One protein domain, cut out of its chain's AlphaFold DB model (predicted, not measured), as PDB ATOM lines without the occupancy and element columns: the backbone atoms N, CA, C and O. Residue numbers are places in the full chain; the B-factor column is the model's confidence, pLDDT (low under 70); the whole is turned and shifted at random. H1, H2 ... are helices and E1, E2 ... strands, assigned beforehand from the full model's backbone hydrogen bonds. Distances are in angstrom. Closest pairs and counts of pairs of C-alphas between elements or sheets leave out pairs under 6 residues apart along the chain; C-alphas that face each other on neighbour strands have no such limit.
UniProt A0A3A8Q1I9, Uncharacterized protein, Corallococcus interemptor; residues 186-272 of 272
ATOM      1  N   THR A 186      20.601  56.758 -31.212       96.12
ATOM      2  CA  THR A 186      19.729  55.990 -30.317       96.12
ATOM      3  C   THR A 186      19.639  54.516 -30.744       96.12
ATOM      4  O   THR A 186      19.988  54.178 -31.882       96.12
ATOM      5  N   PRO A 187      19.147  53.603 -29.878       95.38
ATOM      6  CA  PRO A 187      18.977  52.207 -30.254       95.38
ATOM      7  C   PRO A 187      18.117  52.013 -31.511       95.38
ATOM      8  O   PRO A 187      18.600  51.329 -32.411       95.38
ATOM      9  N   PRO A 188      16.938  52.658 -31.671       93.62
ATOM     10  CA  PRO A 188      16.155  52.527 -32.902       93.62
ATOM     11  C   PRO A 188      16.920  52.943 -34.171       93.62
ATOM     12  O   PRO A 188      16.815  52.283 -35.204       93.62
ATOM     13  N   GLU A 189      17.740  53.998 -34.104       94.62
ATOM     14  CA  GLU A 189      18.556  54.444 -35.242       94.62
ATOM     15  C   GLU A 189      19.660  53.438 -35.605       94.62
ATOM     16  O   GLU A 189      19.951  53.217 -36.786       94.62
ATOM     17  N   LEU A 190      20.271  52.798 -34.602       95.62
ATOM     18  CA  LEU A 190      21.255  51.733 -34.817       95.62
ATOM     19  C   LEU A 190      20.611  50.476 -35.402       95.62
ATOM     20  O   LEU A 190      21.164  49.878 -36.327       95.62
ATOM     21  N   GLU A 191      19.444  50.081 -34.894       94.25
ATOM     22  CA  GLU A 191      18.679  48.929 -35.384       94.25
ATOM     23  C   GLU A 191      18.236  49.102 -36.840       94.25
ATOM     24  O   GLU A 191      18.309  48.153 -37.624       94.25
ATOM     25  N   ALA A 192      17.870  50.325 -37.235       92.38
ATOM     26  CA  ALA A 192      17.574  50.669 -38.624       92.38
ATOM     27  C   ALA A 192      18.799  50.540 -39.556       92.38
ATOM     28  O   ALA A 192      18.654  50.476 -40.779       92.38
ATOM     29  N   GLY A 193      20.019  50.489 -39.006       88.25
ATOM     30  CA  GLY A 193      21.259  50.219 -39.743       88.25
ATOM     31  C   GLY A 193      21.767  51.372 -40.618       88.25
ATOM     32  O   GLY A 193      22.714  51.178 -41.391       88.25
ATOM     33  N   SER A 194      21.150  52.552 -40.512       82.31
ATOM     34  CA  SER A 194      21.521  53.779 -41.228       82.31
ATOM     35  C   SER A 194      22.445  54.691 -40.416       82.31
ATOM     36  O   SER A 194      23.180  55.491 -40.999       82.31
ATOM     37  N   ALA A 195      22.447  54.549 -39.090       89.62
ATOM     38  CA  ALA A 195      23.273  55.345 -38.201       89.62
ATOM     39  C   ALA A 195      24.769  55.022 -38.321       89.62
ATOM     40  O   ALA A 195      25.181  53.875 -38.523       89.62
ATOM     41  N   ARG A 196      25.599  56.053 -38.151       88.50
ATOM     42  CA  ARG A 196      27.059  55.931 -38.088       88.50
ATOM     43  C   ARG A 196      27.519  56.177 -36.662       88.50
ATOM     44  O   ARG A 196      27.111  57.158 -36.051       88.50
ATOM     45  N   LEU A 197      28.397  55.314 -36.165       92.31
ATOM     46  CA  LEU A 197      29.147  55.577 -34.940       92.31
ATOM     47  C   LEU A 197      30.502  56.199 -35.275       92.31
ATOM     48  O   LEU A 197      31.016  56.044 -36.387       92.31
ATOM     49  N   GLY A 198      31.081  56.888 -34.293       91.62
ATOM     50  CA  GLY A 198      32.503  57.213 -34.301       91.62
ATOM     51  C   GLY A 198      33.369  55.966 -34.103       91.62
ATOM     52  O   GLY A 198      32.874  54.853 -33.910       91.62
ATOM     53  N   THR A 199      34.683  56.158 -34.141       96.06
ATOM     54  CA  THR A 199      35.658  55.095 -33.858       96.06
ATOM     55  C   THR A 199      36.019  54.983 -32.383       96.06
ATOM     56  O   THR A 199      36.729  54.065 -31.997       96.06
ATOM     57  N   GLU A 200      35.537  55.898 -31.553       97.62
ATOM     58  CA  GLU A 200      35.710  55.882 -30.108       97.62
ATOM     59  C   GLU A 200      34.422  55.351 -29.510       97.62
ATOM     60  O   GLU A 200      33.442  56.083 -29.400       97.62
ATOM     61  N   LEU A 201      34.417  54.062 -29.190       98.38
ATOM     62  CA  LEU A 201      33.227  53.306 -28.838       98.38
ATOM     63  C   LEU A 201      33.469  52.542 -27.542       98.38
ATOM     64  O   LEU A 201      34.439  51.798 -27.415       98.38
ATOM     65  N   PHE A 202      32.548  52.690 -26.602       98.75
ATOM     66  CA  PHE A 202      32.410  51.794 -25.466       98.75
ATOM     67  C   PHE A 202      31.186  50.902 -25.666       98.75
ATOM     68  O   PHE A 202      30.113  51.389 -26.035       98.75
ATOM     69  N   VAL A 203      31.339  49.611 -25.382       98.50
ATOM     70  CA  VAL A 203      30.247  48.632 -25.376       98.50
ATOM     71  C   VAL A 203      30.218  47.945 -24.017       98.50
ATOM     72  O   VAL A 203      31.235  47.417 -23.568       98.50
ATOM     73  N   SER A 204      29.061  47.962 -23.352       98.38
ATOM     74  CA  SER A 204      28.904  47.308 -22.050       98.38
ATOM     75  C   SER A 204      28.996  45.788 -22.151       98.38
ATOM     76  O   SER A 204      28.525  45.181 -23.119       98.38
ATOM     77  N   ARG A 205      29.472  45.145 -21.079       97.25
ATOM     78  CA  ARG A 205      29.450  43.676 -20.963       97.25
ATOM     79  C   ARG A 205      28.045  43.104 -21.067       97.25
ATOM     80  O   ARG A 205      27.882  41.989 -21.553       97.25
ATOM     81  N   ARG A 206      27.026  43.844 -20.612       95.75
ATOM     82  CA  ARG A 206      25.608  43.475 -20.773       95.75
ATOM     83  C   ARG A 206      25.268  43.252 -22.243       95.75
ATOM     84  O   ARG A 206      24.703  42.216 -22.585       95.75
ATOM     85  N   LEU A 207      25.641  44.197 -23.102       96.19
ATOM     86  CA  LEU A 207      25.366  44.113 -24.532       96.19
ATOM     87  C   LEU A 207      26.234  43.051 -25.221       96.19
ATOM     88  O   LEU A 207      25.724  42.289 -26.039       96.19
ATOM     89  N   GLU A 208      27.510  42.936 -24.844       96.00
ATOM     90  CA  GLU A 208      28.400  41.868 -25.333       96.00
ATOM     91  C   GLU A 208      27.882  40.468 -24.964       96.00
ATOM     92  O   GLU A 208      27.932  39.551 -25.784       96.00
ATOM     93  N   SER A 209      27.330  40.307 -23.758       94.75
ATOM     94  CA  SER A 209      26.771  39.035 -23.277       94.75
ATOM     95  C   SER A 209      25.465  38.670 -23.979       94.75
ATOM     96  O   SER A 209      25.206  37.492 -24.217       94.75
ATOM     97  N   ALA A 210      24.640  39.665 -24.319       93.81
ATOM     98  CA  ALA A 210      23.381  39.454 -25.028       93.81
ATOM     99  C   ALA A 210      23.574  39.087 -26.509       93.81
ATOM    100  O   ALA A 210      22.694  38.458 -27.094       93.81
ATOM    101  N   ALA A 211      24.720  39.438 -27.105       95.69
ATOM    102  CA  ALA A 211      25.028  39.176 -28.509       95.69
ATOM    103  C   ALA A 211      26.354  38.408 -28.675       95.69
ATOM    104  O   ALA A 211      27.398  39.012 -28.955       95.69
ATOM    105  N   PRO A 212      26.335  37.063 -28.550       92.25
ATOM    106  CA  PRO A 212      27.532  36.241 -28.659       92.25
ATOM    107  C   PRO A 212      28.312  36.509 -29.951       92.25
ATOM    108  O   PRO A 212      27.791  36.395 -31.059       92.25
ATOM    109  N   GLY A 213      29.592  36.849 -29.805       95.62
ATOM    110  CA  GLY A 213      30.487  37.159 -30.921       95.62
ATOM    111  C   GLY A 213      30.619  38.645 -31.254       95.62
ATOM    112  O   GLY A 213      31.545  38.980 -31.990       95.62
ATOM    113  N   LEU A 214      29.790  39.531 -30.678       97.12
ATOM    114  CA  LEU A 214      29.909  40.983 -30.866       97.12
ATOM    115  C   LEU A 214      31.320  41.478 -30.529       97.12
ATOM    116  O   LEU A 214      31.941  42.137 -31.360       97.12
ATOM    117  N   GLU A 215      31.845  41.098 -29.362       96.94
ATOM    118  CA  GLU A 215      33.194  41.464 -28.912       96.94
ATOM    119  C   GLU A 215      34.252  41.088 -29.960       96.94
ATOM    120  O   GLU A 215      35.042  41.927 -30.382       96.94
ATOM    121  N   ARG A 216      34.230  39.844 -30.460       97.25
ATOM    122  CA  ARG A 216      35.183  39.364 -31.474       97.25
ATOM    123  C   ARG A 216      35.047  40.125 -32.789       97.25
ATOM    124  O   ARG A 216      36.053  40.445 -33.419       97.25
ATOM    125  N   THR A 217      33.819  40.395 -33.221       97.88
ATOM    126  CA  THR A 217      33.563  41.156 -34.444       97.88
ATOM    127  C   THR A 217      34.098  42.575 -34.325       97.88
ATOM    128  O   THR A 217      34.846  43.009 -35.196       97.88
ATOM    129  N   LEU A 218      33.788  43.278 -33.235       97.62
ATOM    130  CA  LEU A 218      34.312  44.619 -32.992       97.62
ATOM    131  C   LEU A 218      35.837  44.600 -32.860       97.62
ATOM    132  O   LEU A 218      36.517  45.417 -33.472       97.62
ATOM    133  N   ALA A 219      36.398  43.619 -32.156       96.94
ATOM    134  CA  ALA A 219      37.837  43.439 -32.053       96.94
ATOM    135  C   ALA A 219      38.496  43.336 -33.440       96.94
ATOM    136  O   ALA A 219      39.520  43.979 -33.660       96.94
ATOM    137  N   SER A 220      37.905  42.591 -34.378       97.75
ATOM    138  CA  SER A 220      38.402  42.496 -35.756       97.75
ATOM    139  C   SER A 220      38.292  43.819 -36.522       97.75
ATOM    140  O   SER A 220      39.215  44.164 -37.248       97.75
ATOM    141  N   LEU A 221      37.202  44.577 -36.354       97.56
ATOM    142  CA  LEU A 221      37.035  45.884 -37.010       97.56
ATOM    143  C   LEU A 221      38.063  46.919 -36.536       97.56
ATOM    144  O   LEU A 221      38.462  47.797 -37.296       97.56
ATOM    145  N   PHE A 222      38.484  46.808 -35.278       97.50
ATOM    146  CA  PHE A 222      39.454  47.688 -34.635       97.50
ATOM    147  C   PHE A 222      40.843  47.043 -34.516       97.50
ATOM    148  O   PHE A 222      41.590  47.378 -33.600       97.50
ATOM    149  N   GLU A 223      41.211  46.112 -35.403       96.31
ATOM    150  CA  GLU A 223      42.477  45.364 -35.289       96.31
ATOM    151  C   GLU A 223      43.727  46.263 -35.300       96.31
ATOM    152  O   GLU A 223      44.694  45.974 -34.599       96.31
ATOM    153  N   GLN A 224      43.679  47.369 -36.051       95.88
ATOM    154  CA  GLN A 224      44.745  48.376 -36.135       95.88
ATOM    155  C   GLN A 224      44.590  49.488 -35.079       95.88
ATOM    156  O   GLN A 224      45.484  50.313 -34.892       95.88
ATOM    157  N   GLY A 225      43.436  49.534 -34.411       97.06
ATOM    158  CA  GLY A 225      43.103  50.531 -33.407       97.06
ATOM    159  C   GLY A 225      43.580  50.151 -32.008       97.06
ATOM    160  O   GLY A 225      44.215  49.124 -31.770       97.06
ATOM    161  N   PHE A 226      43.231  50.996 -31.046       97.62
ATOM    162  CA  PHE A 226      43.419  50.716 -29.634       97.62
ATOM    163  C   PHE A 226      42.192  50.009 -29.059       97.62
ATOM    164  O   PHE A 226      41.053  50.370 -29.356       97.62
ATOM    165  N   ARG A 227      42.428  49.025 -28.188       97.81
ATOM    166  CA  ARG A 227      41.375  48.326 -27.449       97.81
ATOM    167  C   ARG A 227      41.792  48.167 -25.996       97.81
ATOM    168  O   ARG A 227      42.943  47.824 -25.722       97.81
ATOM    169  N   ALA A 228      40.858  48.370 -25.080       97.94
ATOM    170  CA  ALA A 228      41.066  48.156 -23.656       97.94
ATOM    171  C   ALA A 228      39.833  47.510 -23.026       97.94
ATOM    172  O   ALA A 228      38.705  47.920 -23.291       97.94
ATOM    173  N   ALA A 229      40.062  46.530 -22.156       97.81
ATOM    174  CA  ALA A 229      39.027  46.038 -21.261       97.81
ATOM    175  C   ALA A 229      38.888  47.012 -20.085       97.81
ATOM    176  O   ALA A 229      39.871  47.317 -19.407       97.81
ATOM    177  N   TRP A 230      37.672  47.486 -19.848       97.56
ATOM    178  CA  TRP A 230      37.300  48.292 -18.690       97.56
ATOM    179  C   TRP A 230      36.463  47.468 -17.713       97.56
ATOM    180  O   TRP A 230      36.026  46.347 -18.003       97.56
ATOM    181  N   SER A 231      36.249  48.007 -16.516       97.56
ATOM    182  CA  SER A 231      35.546  47.306 -15.433       97.56
ATOM    183  C   SER A 231      34.079  46.957 -15.731       97.56
ATOM    184  O   SER A 231      33.544  46.066 -15.069       97.56
ATOM    185  N   THR A 232      33.467  47.549 -16.760       98.12
ATOM    186  CA  THR A 232      32.056  47.359 -17.153       98.12
ATOM    187  C   THR A 232      31.849  47.016 -18.634       98.12
ATOM    188  O   THR A 232      30.713  46.813 -19.064       98.12
ATOM    189  N   GLY A 233      32.913  46.913 -19.433       98.19
ATOM    190  CA  GLY A 233      32.806  46.727 -20.885       98.19
ATOM    191  C   GLY A 233      34.140  46.831 -21.605       98.19
ATOM    192  O   GLY A 233      35.198  46.762 -20.977       98.19
ATOM    193  N   SER A 234      34.076  47.040 -22.913       98.25
ATOM    194  CA  SER A 234      35.243  47.204 -23.779       98.25
ATOM    195  C   SER A 234      35.262  48.601 -24.386       98.25
ATOM    196  O   SER A 234      34.249  49.073 -24.900       98.25
ATOM    197  N   PHE A 235      36.426  49.246 -24.365       98.56
ATOM    198  CA  PHE A 235      36.686  50.483 -25.092       98.56
ATOM    199  C   PHE A 235      37.501  50.206 -26.352       98.56
ATOM    200  O   PHE A 235      38.513  49.504 -26.315       98.56
ATOM    201  N   LEU A 236      37.061  50.792 -27.458       98.44
ATOM    202  CA  LEU A 236      37.647  50.708 -28.787       98.44
ATOM    203  C   LEU A 236      37.923  52.140 -29.248       98.44
ATOM    204  O   LEU A 236      37.056  53.002 -29.122       98.44
ATOM    205  N   SER A 237      39.117  52.407 -29.768       97.75
ATOM    206  CA  SER A 237      39.476  53.711 -30.326       97.75
ATOM    207  C   SER A 237      40.211  53.535 -31.643       97.75
ATOM    208  O   SER A 237      41.174  52.775 -31.745       97.75
ATOM    209  N   GLY A 238      39.758  54.264 -32.656       95.50
ATOM    210  CA  GLY A 238      40.389  54.326 -33.969       95.50
ATOM    211  C   GLY A 238      41.062  55.662 -34.257       95.50
ATOM    212  O   GLY A 238      41.570  55.851 -35.361       95.50
ATOM    213  N   TRP A 239      41.098  56.570 -33.282       92.31
ATOM    214  CA  TRP A 239      41.737  57.866 -33.398       92.31
ATOM    215  C   TRP A 239      42.869  58.050 -32.386       92.31
ATOM    216  O   TRP A 239      42.643  58.215 -31.187       92.31
ATOM    217  N   GLY A 240      44.107  58.117 -32.887       90.44
ATOM    218  CA  GLY A 240      45.321  58.184 -32.063       90.44
ATOM    219  C   GLY A 240      45.386  59.345 -31.070       90.44
ATOM    220  O   GLY A 240      46.091  59.255 -30.070       90.44
ATOM    221  N   ALA A 241      44.637  60.429 -31.292       89.25
ATOM    222  CA  ALA A 241      44.577  61.534 -30.338       89.25
ATOM    223  C   ALA A 241      43.874  61.152 -29.021       89.25
ATOM    224  O   ALA A 241      44.156  61.763 -27.991       89.25
ATOM    225  N   LEU A 242      42.982  60.158 -29.048       92.31
ATOM    226  CA  LEU A 242      42.112  59.767 -27.935       92.31
ATOM    227  C   LEU A 242      42.488  58.417 -27.315       92.31
ATOM    228  O   LEU A 242      41.738  57.878 -26.504       92.31
ATOM    229  N   ASN A 243      43.659  57.872 -27.646       93.25
ATOM    230  CA  ASN A 243      44.154  56.657 -27.013       93.25
ATOM    231  C   ASN A 243      45.639  56.763 -26.636       93.25
ATOM    232  O   ASN A 243      46.401  57.493 -27.270       93.25
ATOM    233  N   PRO A 244      46.075  56.044 -25.586       92.44
ATOM    234  CA  PRO A 244      47.419  56.203 -25.032       92.44
ATOM    235  C   PRO A 244      48.533  55.712 -25.964       92.44
ATOM    236  O   PRO A 244      49.692  56.061 -25.749       92.44
ATOM    237  N   GLN A 245      48.203  54.898 -26.971       92.94
ATOM    238  CA  GLN A 245      49.175  54.305 -27.892       92.94
ATOM    239  C   GLN A 245      49.315  55.090 -29.203       92.94
ATOM    240  O   GLN A 245      50.193  54.776 -30.003       92.94
ATOM    241  N   GLY A 246      48.483  56.110 -29.436       92.06
ATOM    242  CA  GLY A 246      48.499  56.864 -30.688       92.06
ATOM    243  C   GLY A 246      48.051  56.054 -31.908       92.06
ATOM    244  O   GLY A 246      48.345  56.458 -33.031       92.06
ATOM    245  N   LEU A 247      47.369  54.923 -31.703       93.88
ATOM    246  CA  LEU A 247      46.947  54.020 -32.774       93.88
ATOM    247  C   LEU A 247      45.712  54.555 -33.491       93.88
ATOM    248  O   LEU A 247      44.856  55.198 -32.881       93.88
ATOM    249  N   GLY A 248      45.605  54.267 -34.782       93.31
ATOM    250  CA  GLY A 248      44.454  54.645 -35.586       93.31
ATOM    251  C   GLY A 248      44.032  53.524 -36.517       93.31
ATOM    252  O   GLY A 248      44.855  52.707 -36.917       93.31
ATOM    253  N   VAL A 249      42.747  53.496 -36.857       95.44
ATOM    254  CA  VAL A 249      42.225  52.560 -37.858       95.44
ATOM    255  C   VAL A 249      42.284  53.174 -39.250       95.44
ATOM    256  O   VAL A 249      42.060  54.374 -39.436       95.44
ATOM    257  N   GLU A 250      42.517  52.334 -40.251       93.44
ATOM    258  CA  GLU A 250      42.260  52.690 -41.641       93.44
ATOM    259  C   GLU A 250      40.754  52.863 -41.892       93.44
ATOM    260  O   GLU A 250      39.916  52.164 -41.325       93.44
ATOM    261  N   ALA A 251      40.400  53.814 -42.763       94.00
ATOM    262  CA  ALA A 251      39.015  54.100 -43.154       94.00
ATOM    263  C   ALA A 251      38.030  54.236 -41.960       94.00
ATOM    264  O   ALA A 251      37.016  53.530 -41.911       94.00
ATOM    265  N   PRO A 252      38.251  55.183 -41.023       93.62
ATOM    266  CA  PRO A 252      37.481  55.296 -39.776       93.62
ATOM    267  C   PRO A 252      35.964  55.399 -39.986       93.62
ATOM    268  O   PRO A 252      35.189  54.809 -39.238       93.62
ATOM    269  N   ALA A 253      35.515  56.069 -41.052       93.06
ATOM    270  CA  ALA A 253      34.093  56.155 -41.387       93.06
ATOM    271  C   ALA A 253      33.469  54.787 -41.737       93.06
ATOM    272  O   ALA A 253      32.315  54.521 -41.390       93.06
ATOM    273  N   ALA A 254      34.216  53.913 -42.422       95.62
ATOM    274  CA  ALA A 254      33.760  52.567 -42.757       95.62
ATOM    275  C   ALA A 254      33.709  51.684 -41.504       95.62
ATOM    276  O   ALA A 254      32.697  51.018 -41.281       95.62
ATOM    277  N   VAL A 255      34.746  51.752 -40.660       96.88
ATOM    278  CA  VAL A 255      34.799  51.057 -39.364       96.88
ATOM    279  C   VAL A 255      33.618  51.465 -38.484       96.88
ATOM    280  O   VAL A 255      32.859  50.603 -38.050       96.88
ATOM    281  N   GLY A 256      33.386  52.768 -38.299       95.94
ATOM    282  CA  GLY A 256      32.273  53.288 -37.499       95.94
ATOM    283  C   GLY A 256      30.891  52.897 -38.036       95.94
ATOM    284  O   GLY A 256      29.989  52.550 -37.272       95.94
ATOM    285  N   THR A 257      30.721  52.859 -39.363       95.88
ATOM    286  CA  THR A 257      29.476  52.380 -39.995       95.88
ATOM    287  C   THR A 257      29.249  50.887 -39.738       95.88
ATOM    288  O   THR A 257      28.134  50.468 -39.424       95.88
ATOM    289  N   GLN A 258      30.288  50.058 -39.873       97.06
ATOM    290  CA  GLN A 258      30.179  48.620 -39.624       97.06
ATOM    291  C   GLN A 258      29.936  48.331 -38.140       97.06
ATOM    292  O   GLN A 258      29.036  47.554 -37.818       97.06
ATOM    293  N   ALA A 259      30.656  49.009 -37.243       97.25
ATOM    294  CA  ALA A 259      30.449  48.919 -35.802       97.25
ATOM    295  C   ALA A 259      29.000  49.270 -35.424       97.25
ATOM    296  O   ALA A 259      28.357  48.492 -34.724       97.25
ATOM    297  N   GLY A 260      28.450  50.363 -35.972       96.88
ATOM    298  CA  GLY A 260      27.049  50.754 -35.772       96.88
ATOM    299  C   GLY A 260      26.054  49.667 -36.176       96.88
ATOM    300  O   GLY A 260      25.160  49.329 -35.404       96.88
ATOM    301  N   ARG A 261      26.251  49.030 -37.339       96.75
ATOM    302  CA  ARG A 261      25.402  47.912 -37.795       96.75
ATOM    303  C   ARG A 261      25.475  46.696 -36.874       96.75
ATOM    304  O   ARG A 261      24.456  46.048 -36.638       96.75
ATOM    305  N   HIS A 262      26.665  46.347 -36.391       96.88
ATOM    306  CA  HIS A 262      26.825  45.229 -35.461       96.88
ATOM    307  C   HIS A 262      26.198  45.533 -34.101       96.88
ATOM    308  O   HIS A 262      25.533  44.662 -33.540       96.88
ATOM    309  N   LEU A 263      26.330  46.772 -33.626       97.00
ATOM    310  CA  LEU A 263      25.700  47.230 -32.395       97.00
ATOM    311  C   LEU A 263      24.170  47.220 -32.502       97.00
ATOM    312  O   LEU A 263      23.512  46.672 -31.627       97.00
ATOM    313  N   GLY A 264      23.605  47.715 -33.607       96.19
ATOM    314  CA  GLY A 264      22.164  47.654 -33.877       96.19
ATOM    315  C   GLY A 264      21.616  46.227 -33.836       96.19
ATOM    316  O   GLY A 264      20.637  45.948 -33.151       96.19
ATOM    317  N   ARG A 265      22.303  45.276 -34.482       95.69
ATOM    318  CA  ARG A 265      21.913  43.854 -34.425       95.69
ATOM    319  C   ARG A 265      21.960  43.279 -33.010       95.69
ATOM    320  O   ARG A 265      21.131  42.432 -32.690       95.69
ATOM    321  N   ALA A 266      22.934  43.692 -32.202       95.94
ATOM    322  CA  ALA A 266      23.057  43.260 -30.814       95.94
ATOM    323  C   ALA A 266      21.938  43.836 -29.931       95.94
ATOM    324  O   ALA A 266      21.371  43.121 -29.109       95.94
ATOM    325  N   LEU A 267      21.565  45.099 -30.147       95.06
ATOM    326  CA  LEU A 267      20.473  45.759 -29.428       95.06
ATOM    327  C   LEU A 267      19.133  45.048 -29.662       95.06
ATOM    328  O   LEU A 267      18.428  44.743 -28.700       95.06
ATOM    329  N   SER A 268      18.856  44.633 -30.902       92.25
ATOM    330  CA  SER A 268      17.647  43.859 -31.222       92.25
ATOM    331  C   SER A 268      17.609  42.457 -30.602       92.25
ATOM    332  O   SER A 268      16.549  41.827 -30.580       92.25
ATOM    333  N   GLN A 269      18.751  41.937 -30.137       91.31
ATOM    334  CA  GLN A 269      18.827  40.677 -29.391       91.31
ATOM    335  C   GLN A 269      18.604  40.897 -27.895       91.31
ATOM    336  O   GLN A 269      17.962  40.066 -27.266       91.31
ATOM    337  N   LEU A 270      19.067  42.023 -27.344       89.38
ATOM    338  CA  LEU A 270      18.877  42.384 -25.935       89.38
ATOM    339  C   LEU A 270      17.406  42.665 -25.578       89.38
ATOM    340  O   LEU A 270      17.005  42.469 -24.436       89.38
ATOM    341  N   ALA A 271      16.607  43.136 -26.537       76.56
ATOM    342  CA  ALA A 271      15.186  43.430 -26.336       76.56
ATOM    343  C   ALA A 271      14.272  42.183 -26.296       76.56
ATOM    344  O   ALA A 271      13.067  42.331 -26.082       76.56
ATOM    345  N   ARG A 272      14.816  40.982 -26.542       60.75
ATOM    346  CA  ARG A 272      14.087  39.702 -26.554       60.75
ATOM    347  C   ARG A 272      14.292  38.935 -25.256       60.75
ATOM    348  O   ARG A 272      13.302  38.312 -24.816       60.75
TER     349      ARG A 272
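What this domain is: This is residues 186 to 272 of the 272 residues of an uncharacterized protein of Corallococcus interemptor (UniProt A0A3A8Q1I9). A small sheet of three antiparallel strands has H3 over one face, and the long helix H4 lies side by side with H3, grazing the sheet. H1 packs on H4 away from the sheet, and the short helix H2, directly after E1, packs on the last part of H4. The printed part has 87 residues with four named helices and three named strands, in the order H1 E1 H2 H3 E2 E3 H4; the sheet order is E1 E3 E2. The class is mixed, helices and strands. The whole is compact, with a radius of gyration of the C-alphas of 12.3 A and spans of 38 by 28 by 19 A.

Where its parts are: In the sheet, E1 is residues 200 to 204, 13.6 A long, beginning at C-alpha 200 (35.710, 55.882, -30.108); E3 is residues 233 to 237, 13.5 A; E2 is residues 226 to 230, 12.8 A. H3 is residues 214 to 221, 10.6 A, and H2 is residues 205 to 210. H4, residues 252 to 270, is 26.5 A long and ends at C-alpha 270 (18.877, 42.384, -25.935). H1, residues 187 to 191, begins at C-alpha 187 (18.977, 52.207, -30.254).

How they stand to each other: E1 and E3 are antiparallel at 170 degrees, with N 201 and O 236 within hydrogen-bond range at 2.8 A. The hairpin E2 and E3 is antiparallel at 161 degrees, with N 228 and O 235 at 2.9 A. E1, H2 H3 and E2 form a split strand-helix-strand unit, two strands running the same way with E3 between them in the sheet; its crossover is right-handed. H3 is on the sheet at a height of 9.8 A, over E3, and runs along the strands, at 13 degrees to E3 on the local plane. H4 is the hub, touching three helices. It touches H3 at a shallow tilt of 9 degrees, opposite ways, with C-alphas 221 and 255 closest at 6.1 A. Its residues 266 to 270 alone touch H2, at a steep tilt of 64 degrees, the same way, with C-alphas 210 and 270 closest at 5.4 A. Its residues 260 to 268 alone touch H1, with C-alphas 191 and 264 closest at 4.0 A. H2 and H4 only graze the sheet; H1 is not on it. Every O i to N i+4 pair is within hydrogen-bond range in H1, H2 and H3, and 14 of 15 in H4.

The domain as a whole: The C-alphas of Gly 246 and Arg 272 are the two farthest apart, at 38.7 A. The printed part has no cut. The link from E3 to H4, residues 238 to 251, is long. Mean pLDDT of the printed part is 94.6; residue 272 is under 70.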